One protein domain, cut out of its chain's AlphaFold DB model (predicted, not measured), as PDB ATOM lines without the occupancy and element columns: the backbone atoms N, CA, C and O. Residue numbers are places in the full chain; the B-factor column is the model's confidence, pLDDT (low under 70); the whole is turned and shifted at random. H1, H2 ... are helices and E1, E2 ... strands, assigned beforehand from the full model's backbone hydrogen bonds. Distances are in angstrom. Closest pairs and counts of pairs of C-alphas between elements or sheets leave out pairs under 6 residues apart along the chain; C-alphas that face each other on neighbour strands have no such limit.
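AT A GLANCE: This is residues 3 to 93 of the 93 residues of an uncharacterized protein of Acidovorax konjaci (UniProt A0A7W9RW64). A strongly twisted slab of four antiparallel strands lies between two helices, H1 over one face and H3 over the other, both over the E2 and E1 part of the slab. H4 packs on H1 and on the end of E3, short H2 lies near H1 and H4 off the sheet, and a long loop, residues 66 to 80, leads from H3 to the edge strand E4. The printed part has 91 residues, with four named helices and four named strands in the order E1 E2 H1 H2 E3 H3 E4 H4; the sheet's order is E2 E1 E3 E4 and the class is mixed, helices and strands. The whole is compact, with a radius of gyration of the C-alphas of 12.6 A, and rounded, spanning 32 by 28 by 24 A.

HOW THE PARTS SIT: In the sheet, the inner strand E1, residues 3 to 7, forms a hairpin with the edge strand E2, residues 13 to 18; N 5 and O 15 are 2.8 A apart, within hydrogen-bond range. E1 is also antiparallel to E3, residues 46 to 52, with N 4 and O 50 at 2.9 A. E3 is antiparallel to the other edge strand, E4, residues 81 to 84, with N 49 and O 81 at 2.8 A. H1, residues 22 to 33, is on the sheet at a height of 8.5 A, over E2 and E1; its closest C-alphas to E2 are those of Leu 29 and Trp 15, 6.2 A apart. On the local plane it stands at 59 degrees to E1, only just slantwise to the strands. H3, residues 54 to 65, is on the opposite face at a height of 8.7 A, slantwise to the strands at 36 degrees to E2 on the local plane; the closest C-alphas of H3 and E2 are those of Ala 57 and Val 16, 6.2 A apart. The sheet and its helices make three layers, helices on both faces of a sheet. E2, H1 with H2, residues 36 to 39, and E3 make a split strand-helix-strand unit, two strands that run the same way with E1 between them, and its crossover is right-handed. H4, residues 85 to 92, touches H1 about perpendicular at 77 degrees, with residues 23 to 27 of H1 alone; the closest C-alphas are those of Arg 23 and Met 91, 6.2 A apart. H2 is close to H4 but not clearly touching, with the C-alphas of Ile 37 and Val 85 at 6.8 A. In H1, H3 and H4 every O i to N i+4 pair is within hydrogen-bond range; H2 is too short for one.

IN THESE COORDINATES: E1 begins at C-alpha 3, (-19.119, -25.709, 13.894), and is 13.6 A long; E2 measures 14.7 A, E3 19.1 A and E4 10.0 A. H1 is 16.3 A long, H3 16.7 A, H4 10.6 A and H2 5.2 A. H4 ends at C-alpha 92, (-24.972, -11.159, 9.383).

THE WHOLE: The two C-alphas farthest apart, those of Ser 71 and Ala 93, are 35.9 A apart. The printed part has no cut, and the link from H3 to E4 is long, 15 residues. The mean pLDDT of the printed part is 82.3; it is under 70 in residues 9 to 11, 34 to 44 and 67 to 72.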
ATOM      1  N   ILE A   3     -17.720 -26.034  13.640       94.56
ATOM      2  CA  ILE A   3     -19.119 -25.709  13.894       94.56
ATOM      3  C   ILE A   3     -19.982 -26.565  12.970       94.56
ATOM      4  O   ILE A   3     -19.646 -26.741  11.801       94.56
ATOM      5  N   ALA A   4     -21.082 -27.089  13.500       92.44
ATOM      6  CA  ALA A   4     -22.121 -27.764  12.732       92.44
ATOM      7  C   ALA A   4     -23.438 -26.996  12.858       92.44
ATOM      8  O   ALA A   4     -23.807 -26.576  13.954       92.44
ATOM      9  N   ILE A   5     -24.144 -26.809  11.748       91.56
ATOM     10  CA  ILE A   5     -25.403 -26.068  11.672       91.56
ATOM     11  C   ILE A   5     -26.478 -27.008  11.147       91.56
ATOM     12  O   ILE A   5     -26.339 -27.585  10.070       91.56
ATOM     13  N   PHE A   6     -27.557 -27.138  11.909       88.38
ATOM     14  CA  PHE A   6     -28.728 -27.926  11.558       88.38
ATOM     15  C   PHE A   6     -29.939 -27.026  11.391       88.38
ATOM     16  O   PHE A   6     -30.098 -26.046  12.115       88.38
ATOM     17  N   ASP A   7     -30.824 -27.410  10.486       84.69
ATOM     18  CA  ASP A   7     -32.172 -26.863  10.433       84.69
ATOM     19  C   ASP A   7     -33.044 -27.551  11.498       84.69
ATOM     20  O   ASP A   7     -33.067 -28.781  11.572       84.69
ATOM     21  N   VAL A   8     -33.721 -26.789  12.364       70.19
ATOM     22  CA  VAL A   8     -34.534 -27.355  13.461       70.19
ATOM     23  C   VAL A   8     -35.854 -27.923  12.945       70.19
ATOM     24  O   VAL A   8     -36.334 -28.915  13.496       70.19
ATOM     25  N   GLY A   9     -36.429 -27.337  11.893       65.00
ATOM     26  CA  GLY A   9     -37.685 -27.808  11.309       65.00
ATOM     27  C   GLY A   9     -37.526 -29.169  10.636       65.00
ATOM     28  O   GLY A   9     -38.340 -30.073  10.825       65.00
ATOM     29  N   ALA A  10     -36.438 -29.336   9.888       62.50
ATOM     30  CA  ALA A  10     -36.173 -30.508   9.069       62.50
ATOM     31  C   ALA A  10     -35.190 -31.505   9.718       62.50
ATOM     32  O   ALA A  10     -35.129 -32.666   9.319       62.50
ATOM     33  N   GLY A  11     -34.432 -31.080  10.735       69.12
ATOM     34  CA  GLY A  11     -33.451 -31.912  11.442       69.12
ATOM     35  C   GLY A  11     -32.212 -32.267  10.614       69.12
ATOM     36  O   GLY A  11     -31.469 -33.177  10.987       69.12
ATOM     37  N   PHE A  12     -31.985 -31.584   9.488       79.12
ATOM     38  CA  PHE A  12     -30.897 -31.880   8.554       79.12
ATOM     39  C   PHE A  12     -29.671 -31.014   8.810       79.12
ATOM     40  O   PHE A  12     -29.792 -29.843   9.172       79.12
ATOM     41  N   LEU A  13     -28.489 -31.596   8.588       87.44
ATOM     42  CA  LEU A  13     -27.233 -30.856   8.583       87.44
ATOM     43  C   LEU A  13     -27.212 -29.941   7.355       87.44
ATOM     44  O   LEU A  13     -27.267 -30.419   6.226       87.44
ATOM     45  N   GLN A  14     -27.142 -28.637   7.595       86.81
ATOM     46  CA  GLN A  14     -27.023 -27.612   6.559       86.81
ATOM     47  C   GLN A  14     -25.556 -27.301   6.265       86.81
ATOM     48  O   GLN A  14     -25.197 -27.003   5.133       86.81
ATOM     49  N   TRP A  15     -24.703 -27.364   7.291       91.50
ATOM     50  CA  TRP A  15     -23.290 -27.036   7.156       91.50
ATOM     51  C   TRP A  15     -22.456 -27.656   8.270       91.50
ATOM     52  O   TRP A  15     -22.895 -27.709   9.421       91.50
ATOM     53  N   VAL A  16     -21.230 -28.056   7.957       92.88
ATOM     54  CA  VAL A  16     -20.215 -28.414   8.948       92.88
ATOM     55  C   VAL A  16     -18.846 -27.972   8.452       92.88
ATOM     56  O   VAL A  16     -18.517 -28.144   7.283       92.88
ATOM     57  N   GLY A  17     -18.031 -27.393   9.330       93.69
ATOM     58  CA  GLY A  17     -16.687 -26.987   8.939       93.69
ATOM     59  C   GLY A  17     -15.971 -26.113   9.952       93.69
ATOM     60  O   GLY A  17     -16.435 -25.880  11.070       93.69
ATOM     61  N   GLU A  18     -14.805 -25.618   9.546       95.31
ATOM     62  CA  GLU A  18     -13.994 -24.719  10.360       95.31
ATOM     63  C   GLU A  18     -14.470 -23.266  10.263       95.31
ATOM     64  O   GLU A  18     -14.648 -22.707   9.174       95.31
ATOM     65  N   ALA A  19     -14.607 -22.630  11.423       94.19
ATOM     66  CA  ALA A  19     -14.876 -21.205  11.564       94.19
ATOM     67  C   ALA A  19     -14.189 -20.653  12.823       94.19
ATOM     68  O   ALA A  19     -13.855 -21.392  13.755       94.19
ATOM     69  N   GLU A  20     -13.966 -19.345  12.862       92.50
ATOM     70  CA  GLU A  20     -13.481 -18.606  14.029       92.50
ATOM     71  C   GLU A  20     -14.637 -18.159  14.940       92.50
ATOM     72  O   GLU A  20     -14.410 -17.816  16.100       92.50
ATOM     73  N   SER A  21     -15.881 -18.169  14.444       92.94
ATOM     74  CA  SER A  21     -17.084 -17.828  15.214       92.94
ATOM     75  C   SER A  21     -18.372 -18.365  14.577       92.94
ATOM     76  O   SER A  21     -18.404 -18.668  13.384       92.94
ATOM     77  N   VAL A  22     -19.466 -18.386  15.351       91.81
ATOM     78  CA  VAL A  22     -20.820 -18.693  14.844       91.81
ATOM     79  C   VAL A  22     -21.215 -17.761  13.694       91.81
ATOM     80  O   VAL A  22     -21.704 -18.235  12.675       91.81
ATOM     81  N   ARG A  23     -20.936 -16.452  13.799       93.38
ATOM     82  CA  ARG A  23     -21.212 -15.483  12.720       93.38
ATOM     83  C   ARG A  23     -20.500 -15.863  11.421       93.38
ATOM     84  O   ARG A  23     -21.094 -15.769  10.355       93.38
ATOM     85  N   GLU A  24     -19.235 -16.276  11.499       94.19
ATOM     86  CA  GLU A  24     -18.475 -16.672  10.309       94.19
ATOM     87  C   GLU A  24     -19.010 -17.971   9.698       94.19
ATOM     88  O   GLU A  24     -19.140 -18.051   8.479       94.19
ATOM     89  N   ALA A  25     -19.367 -18.961  10.522       93.06
ATOM     90  CA  ALA A  25     -19.997 -20.190  10.042       93.06
ATOM     91  C   ALA A  25     -21.321 -19.896   9.315       93.06
ATOM     92  O   ALA A  25     -21.550 -20.398   8.219       93.06
ATOM     93  N   LEU A  26     -22.152 -19.008   9.873       90.75
ATOM     94  CA  LEU A  26     -23.401 -18.568   9.245       90.75
ATOM     95  C   LEU A  26     -23.164 -17.809   7.933       90.75
ATOM     96  O   LEU A  26     -23.890 -18.020   6.967       90.75
ATOM     97  N   ALA A  27     -22.130 -16.967   7.869       91.00
ATOM     98  CA  ALA A  27     -21.763 -16.257   6.645       91.00
ATOM     99  C   ALA A  27     -21.267 -17.213   5.547       91.00
ATOM    100  O   ALA A  27     -21.601 -17.032   4.376       91.00
ATOM    101  N   LYS A  28     -20.491 -18.244   5.914       92.12
ATOM    102  CA  LYS A  28     -20.057 -19.305   4.991       92.12
ATOM    103  C   LYS A  28     -21.252 -20.097   4.470       92.12
ATOM    104  O   LYS A  28     -21.410 -20.203   3.259       92.12
ATOM    105  N   LEU A  29     -22.136 -20.533   5.365       88.88
ATOM    106  CA  LEU A  29     -23.384 -21.206   5.010       88.88
ATOM    107  C   LEU A  29     -24.235 -20.366   4.042       88.88
ATOM    108  O   LEU A  29     -24.629 -20.860   2.987       88.88
ATOM    109  N   GLN A  30     -24.449 -19.078   4.336       86.06
ATOM    110  CA  GLN A  30     -25.169 -18.166   3.437       86.06
ATOM    111  C   GLN A  30     -24.479 -18.039   2.070       86.06
ATOM    112  O   GLN A  30     -25.144 -17.976   1.041       86.06
ATOM    113  N   SER A  31     -23.146 -18.017   2.030       86.81
ATOM    114  CA  SER A  31     -22.402 -17.957   0.769       86.81
ATOM    115  C   SER A  31     -22.472 -19.255  -0.045       86.81
ATOM    116  O   SER A  31     -22.338 -19.187  -1.267       86.81
ATOM    117  N   GLU A  32     -22.622 -20.414   0.600       84.69
ATOM    118  CA  GLU A  32     -22.649 -21.730  -0.053       84.69
ATOM    119  C   GLU A  32     -24.051 -22.107  -0.543       84.69
ATOM    120  O   GLU A  32     -24.211 -22.525  -1.691       84.69
ATOM    121  N   ILE A  33     -25.068 -21.925   0.303       75.88
ATOM    122  CA  ILE A  33     -26.465 -22.279  -0.004       75.88
ATOM    123  C   ILE A  33     -27.216 -21.106  -0.658       75.88
ATOM    124  O   ILE A  33     -28.213 -21.300  -1.355       75.88
ATOM    125  N   GLY A  34     -26.716 -19.875  -0.521       68.94
ATOM    126  CA  GLY A  34     -27.336 -18.680  -1.086       68.94
ATOM    127  C   GLY A  34     -28.510 -18.177  -0.242       68.94
ATOM    128  O   GLY A  34     -28.410 -18.056   0.977       68.94
ATOM    129  N   ALA A  35     -29.628 -17.865  -0.904       61.50
ATOM    130  CA  ALA A  35     -30.784 -17.134  -0.370       61.50
ATOM    131  C   ALA A  35     -31.598 -17.864   0.717       61.50
ATOM    132  O   ALA A  35     -32.708 -17.449   1.016       61.50
ATOM    133  N   TRP A  36     -31.087 -18.929   1.337       66.94
ATOM    134  CA  TRP A  36     -31.832 -19.674   2.359       66.94
ATOM    135  C   TRP A  36     -32.329 -18.775   3.501       66.94
ATOM    136  O   TRP A  36     -33.475 -18.892   3.908       66.94
ATOM    137  N   ILE A  37     -31.520 -17.814   3.954       66.12
ATOM    138  CA  ILE A  37     -31.940 -16.835   4.974       66.12
ATOM    139  C   ILE A  37     -32.985 -15.841   4.444       66.12
ATOM    140  O   ILE A  37     -33.798 -15.332   5.216       66.12
ATOM    141  N   ASP A  38     -32.944 -15.526   3.151       67.69
ATOM    142  CA  ASP A  38     -33.874 -14.592   2.517       67.69
ATOM    143  C   ASP A  38     -35.241 -15.242   2.234       67.69
ATOM    144  O   ASP A  38     -36.257 -14.556   2.323       67.69
ATOM    145  N   ASP A  39     -35.268 -16.548   1.942       66.56
ATOM    146  CA  ASP A  39     -36.481 -17.349   1.704       66.56
ATOM    147  C   ASP A  39     -37.070 -17.980   2.987       66.56
ATOM    148  O   ASP A  39     -38.232 -18.381   2.971       66.56
ATOM    149  N   ALA A  40     -36.311 -18.065   4.089       67.94
ATOM    150  CA  ALA A  40     -36.789 -18.619   5.360       67.94
ATOM    151  C   ALA A  40     -37.808 -17.698   6.060       67.94
ATOM    152  O   ALA A  40     -37.596 -16.482   6.186       67.94
ATOM    153  N   GLU A  41     -38.899 -18.286   6.556       67.75
ATOM    154  CA  GLU A  41     -39.945 -17.564   7.281       67.75
ATOM    155  C   GLU A  41     -39.472 -17.274   8.713       67.75
ATOM    156  O   GLU A  41     -39.108 -18.171   9.470       67.75
ATOM    157  N   GLU A  42     -39.471 -15.995   9.106       64.81
ATOM    158  CA  GLU A  42     -38.834 -15.543  10.356       64.81
ATOM    159  C   GLU A  42     -39.456 -16.126  11.637       64.81
ATOM    160  O   GLU A  42     -38.788 -16.151  12.672       64.81
ATOM    161  N   ASP A  43     -40.711 -16.575  11.567       60.41
ATOM    162  CA  ASP A  43     -41.490 -17.069  12.705       60.41
ATOM    163  C   ASP A  43     -41.501 -18.607  12.840       60.41
ATOM    164  O   ASP A  43     -41.771 -19.108  13.934       60.41
ATOM    165  N   ASP A  44     -41.181 -19.356  11.777       63.34
ATOM    166  CA  ASP A  44     -41.255 -20.829  11.758       63.34
ATOM    167  C   ASP A  44     -39.880 -21.502  11.601       63.34
ATOM    168  O   ASP A  44     -39.686 -22.630  12.069       63.34
ATOM    169  N   ASP A  45     -38.891 -20.800  11.039       76.19
ATOM    170  CA  ASP A  45     -37.567 -21.360  10.796       76.19
ATOM    171  C   ASP A  45     -36.569 -20.987  11.904       76.19
ATOM    172  O   ASP A  45     -36.398 -19.834  12.323       76.19
ATOM    173  N   SER A  46     -35.863 -22.000  12.400       85.25
ATOM    174  CA  SER A  46     -34.783 -21.835  13.369       85.25
ATOM    175  C   SER A  46     -33.673 -22.830  13.101       85.25
ATOM    176  O   SER A  46     -33.877 -23.893  12.512       85.25
ATOM    177  N   ILE A  47     -32.476 -22.468  13.539       88.12
ATOM    178  CA  ILE A  47     -31.278 -23.254  13.285       88.12
ATOM    179  C   ILE A  47     -30.638 -23.647  14.597       88.12
ATOM    180  O   ILE A  47     -30.645 -22.885  15.564       88.12
ATOM    181  N   HIS A  48     -30.056 -24.834  14.621       90.81
ATOM    182  CA  HIS A  48     -29.316 -25.339  15.756       90.81
ATOM    183  C   HIS A  48     -27.833 -25.385  15.412       90.81
ATOM    184  O   HIS A  48     -27.410 -26.123  14.526       90.81
ATOM    185  N   VAL A  49     -27.042 -24.592  16.122       92.44
ATOM    186  CA  VAL A  49     -25.598 -24.493  15.941       92.44
ATOM    187  C   VAL A  49     -24.892 -25.232  17.070       92.44
ATOM    188  O   VAL A  49     -25.181 -24.990  18.237       92.44
ATOM    189  N   TYR A  50     -23.942 -26.091  16.724       92.50
ATOM    190  CA  TYR A  50     -23.130 -26.864  17.659       92.50
ATOM    191  C   TYR A  50     -21.657 -26.530  17.477       92.50
ATOM    192  O   TYR A  50     -21.167 -26.490  16.348       92.50
ATOM    193  N   GLU A  51     -20.938 -26.360  18.583       92.94
ATOM    194  CA  GLU A  51     -19.480 -26.446  18.570       92.94
ATOM    195  C   GLU A  51     -19.091 -27.922  18.654       92.94
ATOM    196  O   GLU A  51     -19.502 -28.637  19.565       92.94
ATOM    197  N   VAL A  52     -18.322 -28.395  17.678       92.31
ATOM    198  CA  VAL A  52     -17.958 -29.810  17.563       92.31
ATOM    199  C   VAL A  52     -16.444 -29.974  17.514       92.31
ATOM    200  O   VAL A  52     -15.691 -29.062  17.159       92.31
ATOM    201  N   SER A  53     -15.968 -31.158  17.886       92.75
ATOM    202  CA  SER A  53     -14.575 -31.543  17.660       92.75
ATOM    203  C   SER A  53     -14.307 -31.808  16.170       92.75
ATOM    204  O   SER A  53     -15.227 -32.037  15.387       92.75
ATOM    205  N   ALA A  54     -13.031 -31.828  15.772       91.56
ATOM    206  CA  ALA A  54     -12.648 -32.184  14.401       91.56
ATOM    207  C   ALA A  54     -13.071 -33.621  14.026       91.56
ATOM    208  O   ALA A  54     -13.430 -33.885  12.882       91.56
ATOM    209  N   GLU A  55     -13.069 -34.543  14.997       91.56
ATOM    210  CA  GLU A  55     -13.528 -35.921  14.794       91.56
ATOM    211  C   GLU A  55     -15.041 -35.968  14.533       91.56
ATOM    212  O   GLU A  55     -15.480 -36.567  13.554       91.56
ATOM    213  N   GLN A  56     -15.838 -35.264  15.345       91.50
ATOM    214  CA  GLN A  56     -17.286 -35.147  15.138       91.50
ATOM    215  C   GLN A  56     -17.631 -34.466  13.816       91.50
ATOM    216  O   GLN A  56     -18.549 -34.912  13.134       91.50
ATOM    217  N   ALA A  57     -16.892 -33.423  13.432       91.88
ATOM    218  CA  ALA A  57     -17.081 -32.766  12.146       91.88
ATOM    219  C   ALA A  57     -16.903 -33.750  10.978       91.88
ATOM    220  O   ALA A  57     -17.759 -33.807  10.104       91.88
ATOM    221  N   SER A  58     -15.861 -34.589  11.011       90.62
ATOM    222  CA  SER A  58     -15.634 -35.614   9.982       90.62
ATOM    223  C   SER A  58     -16.734 -36.683   9.945       90.62
ATOM    224  O   SER A  58     -17.086 -37.155   8.864       90.62
ATOM    225  N   ILE A  59     -17.283 -37.066  11.104       90.00
ATOM    226  CA  ILE A  59     -18.407 -38.012  11.189       90.00
ATOM    227  C   ILE A  59     -19.673 -37.397  10.584       90.00
ATOM    228  O   ILE A  59     -20.377 -38.069   9.834       90.00
ATOM    229  N   LEU A  60     -19.960 -36.132  10.902       89.88
ATOM    230  CA  LEU A  60     -21.109 -35.401  10.366       89.88
ATOM    231  C   LEU A  60     -21.012 -35.194   8.854       89.88
ATOM    232  O   LEU A  60     -22.021 -35.332   8.168       89.88
ATOM    233  N   ASP A  61     -19.812 -34.915   8.351       88.62
ATOM    234  CA  ASP A  61     -19.538 -34.773   6.920       88.62
ATOM    235  C   ASP A  61     -19.845 -36.082   6.174       88.62
ATOM    236  O   ASP A  61     -20.673 -36.109   5.266       88.62
ATOM    237  N   THR A  62     -19.319 -37.209   6.673       88.06
ATOM    238  CA  THR A  62     -19.621 -38.546   6.119       88.06
ATOM    239  C   THR A  62     -21.118 -38.865   6.195       88.06
ATOM    240  O   THR A  62     -21.703 -39.378   5.244       88.06
ATOM    241  N   TRP A  63     -21.762 -38.547   7.323       85.12
ATOM    242  CA  TRP A  63     -23.195 -38.779   7.521       85.12
ATOM    243  C   TRP A  63     -24.058 -38.004   6.515       85.12
ATOM    244  O   TRP A  63     -25.046 -38.545   6.012       85.12
ATOM    245  N   ALA A  64     -23.676 -36.765   6.190       82.25
ATOM    246  CA  ALA A  64     -24.343 -35.971   5.164       82.25
ATOM    247  C   ALA A  64     -24.116 -36.537   3.752       82.25
ATOM    248  O   ALA A  64     -25.069 -36.618   2.976       82.25
ATOM    249  N   GLU A  65     -22.899 -36.985   3.424       82.69
ATOM    250  CA  GLU A  65     -22.582 -37.587   2.118       82.69
ATOM    251  C   GLU A  65     -23.324 -38.904   1.863       82.69
ATOM    252  O   GLU A  65     -23.785 -39.162   0.747       82.69
ATOM    253  N   GLU A  66     -23.474 -39.745   2.889       78.50
ATOM    254  CA  GLU A  66     -24.173 -41.027   2.763       78.50
ATOM    255  C   GLU A  66     -25.693 -40.867   2.587       78.50
ATOM    256  O   GLU A  66     -26.386 -41.843   2.289       78.50
ATOM    257  N   ASN A  67     -26.217 -39.639   2.713       62.84
ATOM    258  CA  ASN A  67     -27.619 -39.295   2.491       62.84
ATOM    259  C   ASN A  67     -28.570 -40.233   3.252       62.84
ATOM    260  O   ASN A  67     -29.647 -40.602   2.765       62.84
ATOM    261  N   VAL A  68     -28.151 -40.674   4.446       59.50
ATOM    262  CA  VAL A  68     -28.897 -41.630   5.267       59.50
ATOM    263  C   VAL A  68     -30.022 -40.885   5.979       59.50
ATOM    264  O   VAL A  68     -30.050 -40.719   7.199       59.50
ATOM    265  N   PHE A  69     -30.975 -40.412   5.177       51.53
ATOM    266  CA  PHE A  69     -32.231 -39.819   5.597       51.53
ATOM    267  C   PHE A  69     -33.048 -40.879   6.352       51.53
ATOM    268  O   PHE A  69     -33.861 -41.596   5.771       51.53
ATOM    269  N   GLY A  70     -32.783 -41.040   7.650       51.72
ATOM    270  CA  GLY A  70     -33.501 -41.981   8.514       51.72
ATOM    271  C   GLY A  70     -32.669 -42.658   9.602       51.72
ATOM    272  O   GLY A  70     -33.257 -43.249  10.504       51.72
ATOM    273  N   SER A  71     -31.336 -42.585   9.562       58.00
ATOM    274  CA  SER A  71     -30.514 -42.983  10.716       58.00
ATOM    275  C   SER A  71     -30.450 -41.855  11.741       58.00
ATOM    276  O   SER A  71     -30.334 -40.688  11.365       58.00
ATOM    277  N   GLU A  72     -30.521 -42.208  13.027       69.12
ATOM    278  CA  GLU A  72     -30.377 -41.257  14.131       69.12
ATOM    279  C   GLU A  72     -29.094 -40.432  13.965       69.12
ATOM    280  O   GLU A  72     -28.023 -40.973  13.673       69.12
ATOM    281  N   ARG A  73     -29.223 -39.110  14.131       74.56
ATOM    282  CA  ARG A  73     -28.099 -38.170  14.098       74.56
ATOM    283  C   ARG A  73     -27.004 -38.650  15.065       74.56
ATOM    284  O   ARG A  73     -27.347 -39.028  16.190       74.56
ATOM    285  N   PRO A  74     -25.711 -38.579  14.689       78.00
ATOM    286  CA  PRO A  74     -24.620 -38.857  15.615       78.00
ATOM    287  C   PRO A  74     -24.778 -38.064  16.918       78.00
ATOM    288  O   PRO A  74     -25.198 -36.903  16.903       78.00
ATOM    289  N   ALA A  75     -24.449 -38.689  18.049       80.88
ATOM    290  CA  ALA A  75     -24.467 -37.999  19.331       80.88
ATOM    291  C   ALA A  75     -23.419 -36.877  19.324       80.88
ATOM    292  O   ALA A  75     -22.245 -37.112  19.035       80.88
ATOM    293  N   LEU A  76     -23.865 -35.662  19.631       83.62
ATOM    294  CA  LEU A  76     -22.999 -34.507  19.837       83.62
ATOM    295  C   LEU A  76     -22.838 -34.304  21.341       83.62
ATOM    296  O   LEU A  76     -23.793 -34.497  22.093       83.62
ATOM    297  N   ASP A  77     -21.628 -33.953  21.770       76.75
ATOM    298  CA  ASP A  77     -21.330 -33.749  23.193       76.75
ATOM    299  C   ASP A  77     -21.915 -32.431  23.728       76.75
ATOM    300  O   ASP A  77     -22.165 -32.307  24.927       76.75
ATOM    301  N   ASP A  78     -22.118 -31.451  22.844       78.62
ATOM    302  CA  ASP A  78     -22.672 -30.135  23.155       78.62
ATOM    303  C   ASP A  78     -24.195 -30.114  22.949       78.62
ATOM    304  O   ASP A  78     -24.721 -30.722  22.012       78.62
ATOM    305  N   GLU A  79     -24.913 -29.389  23.812       81.38
ATOM    306  CA  GLU A  79     -26.367 -29.223  23.670       81.38
ATOM    307  C   GLU A  79     -26.734 -28.355  22.458       81.38
ATOM    308  O   GLU A  79     -27.847 -28.487  21.945       81.38
ATOM    309  N   GLY A  80     -25.787 -27.546  21.971       86.62
ATOM    310  CA  GLY A  80     -25.957 -26.581  20.901       86.62
ATOM    311  C   GLY A  80     -26.655 -25.301  21.360       86.62
ATOM    312  O   GLY A  80     -27.060 -25.125  22.512       86.62
ATOM    313  N   ARG A  81     -26.785 -24.357  20.429       91.19
ATOM    314  CA  ARG A  81     -27.617 -23.161  20.570       91.19
ATOM    315  C   ARG A  81     -28.585 -23.041  19.418       91.19
ATOM    316  O   ARG A  81     -28.203 -23.161  18.257       91.19
ATOM    317  N   ILE A  82     -29.824 -22.730  19.768       90.94
ATOM    318  CA  ILE A  82     -30.870 -22.425  18.805       90.94
ATOM    319  C   ILE A  82     -30.847 -20.923  18.536       90.94
ATOM    320  O   ILE A  82     -30.858 -20.129  19.476       90.94
ATOM    321  N   TYR A  83     -30.827 -20.559  17.257       89.12
ATOM    322  CA  TYR A  83     -30.979 -19.188  16.791       89.12
ATOM    323  C   TYR A  83     -32.206 -19.094  15.893       89.12
ATOM    324  O   TYR A  83     -32.408 -19.929  15.009       89.12
ATOM    325  N   THR A  84     -33.015 -18.065  16.107       88.94
ATOM    326  CA  THR A  84     -34.091 -17.707  15.176       88.94
ATOM    327  C   THR A  84     -33.505 -17.121  13.893       88.94
ATOM    328  O   THR A  84     -32.424 -16.526  13.909       88.94
ATOM    329  N   VAL A  85     -34.226 -17.226  12.773       84.75
ATOM    330  CA  VAL A  85     -33.807 -16.578  11.517       84.75
ATOM    331  C   VAL A  85     -33.608 -15.070  11.700       84.75
ATOM    332  O   VAL A  85     -32.643 -14.514  11.172       84.75
ATOM    333  N   ALA A  86     -34.441 -14.408  12.508       84.88
ATOM    334  CA  ALA A  86     -34.280 -12.989  12.830       84.88
ATOM    335  C   ALA A  86     -32.937 -12.688  13.532       84.88
ATOM    336  O   ALA A  86     -32.250 -11.724  13.183       84.88
ATOM    337  N   GLU A  87     -32.518 -13.523  14.490       89.81
ATOM    338  CA  GLU A  87     -31.204 -13.396  15.136       89.81
ATOM    339  C   GLU A  87     -30.061 -13.635  14.149       89.81
ATOM    340  O   GLU A  87     -29.090 -12.879  14.145       89.81
ATOM    341  N   VAL A  88     -30.187 -14.642  13.284       88.38
ATOM    342  CA  VAL A  88     -29.192 -14.936  12.246       88.38
ATOM    343  C   VAL A  88     -29.036 -13.749  11.292       88.38
ATOM    344  O   VAL A  88     -27.913 -13.301  11.057       88.38
ATOM    345  N   LYS A  89     -30.143 -13.164  10.813       85.56
ATOM    346  CA  LYS A  89     -30.134 -11.944   9.986       85.56
ATOM    347  C   LYS A  89     -29.445 -10.785  10.705       85.56
ATOM    348  O   LYS A  89     -28.586 -10.124  10.122       85.56
ATOM    349  N   ALA A  90     -29.758 -10.569  11.983       88.06
ATOM    350  CA  ALA A  90     -29.126  -9.523  12.786       88.06
ATOM    351  C   ALA A  90     -27.615  -9.749  12.991       88.06
ATOM    352  O   ALA A  90     -26.860  -8.782  13.079       88.06
ATOM    353  N   MET A  91     -27.156 -11.004  13.051       88.44
ATOM    354  CA  MET A  91     -25.732 -11.332  13.153       88.44
ATOM    355  C   MET A  91     -24.968 -11.121  11.850       88.44
ATOM    356  O   MET A  91     -23.764 -10.881  11.920       88.44
ATOM    357  N   LEU A  92     -25.619 -11.251  10.695       86.19
ATOM    358  CA  LEU A  92     -24.972 -11.159   9.383       86.19
ATOM    359  C   LEU A  92     -24.997  -9.746   8.785       86.19
ATOM    360  O   LEU A  92     -24.141  -9.449   7.950       86.19
ATOM    361  N   ALA A  93     -25.904  -8.882   9.252       81.25
ATOM    362  CA  ALA A  93     -25.896  -7.442   8.976       81.25
ATOM    363  C   ALA A  93     -24.601  -6.741   9.450       81.25
ATOM    364  O   ALA A  93     -24.267  -5.702   8.840       81.25
TER     365      ALA A  93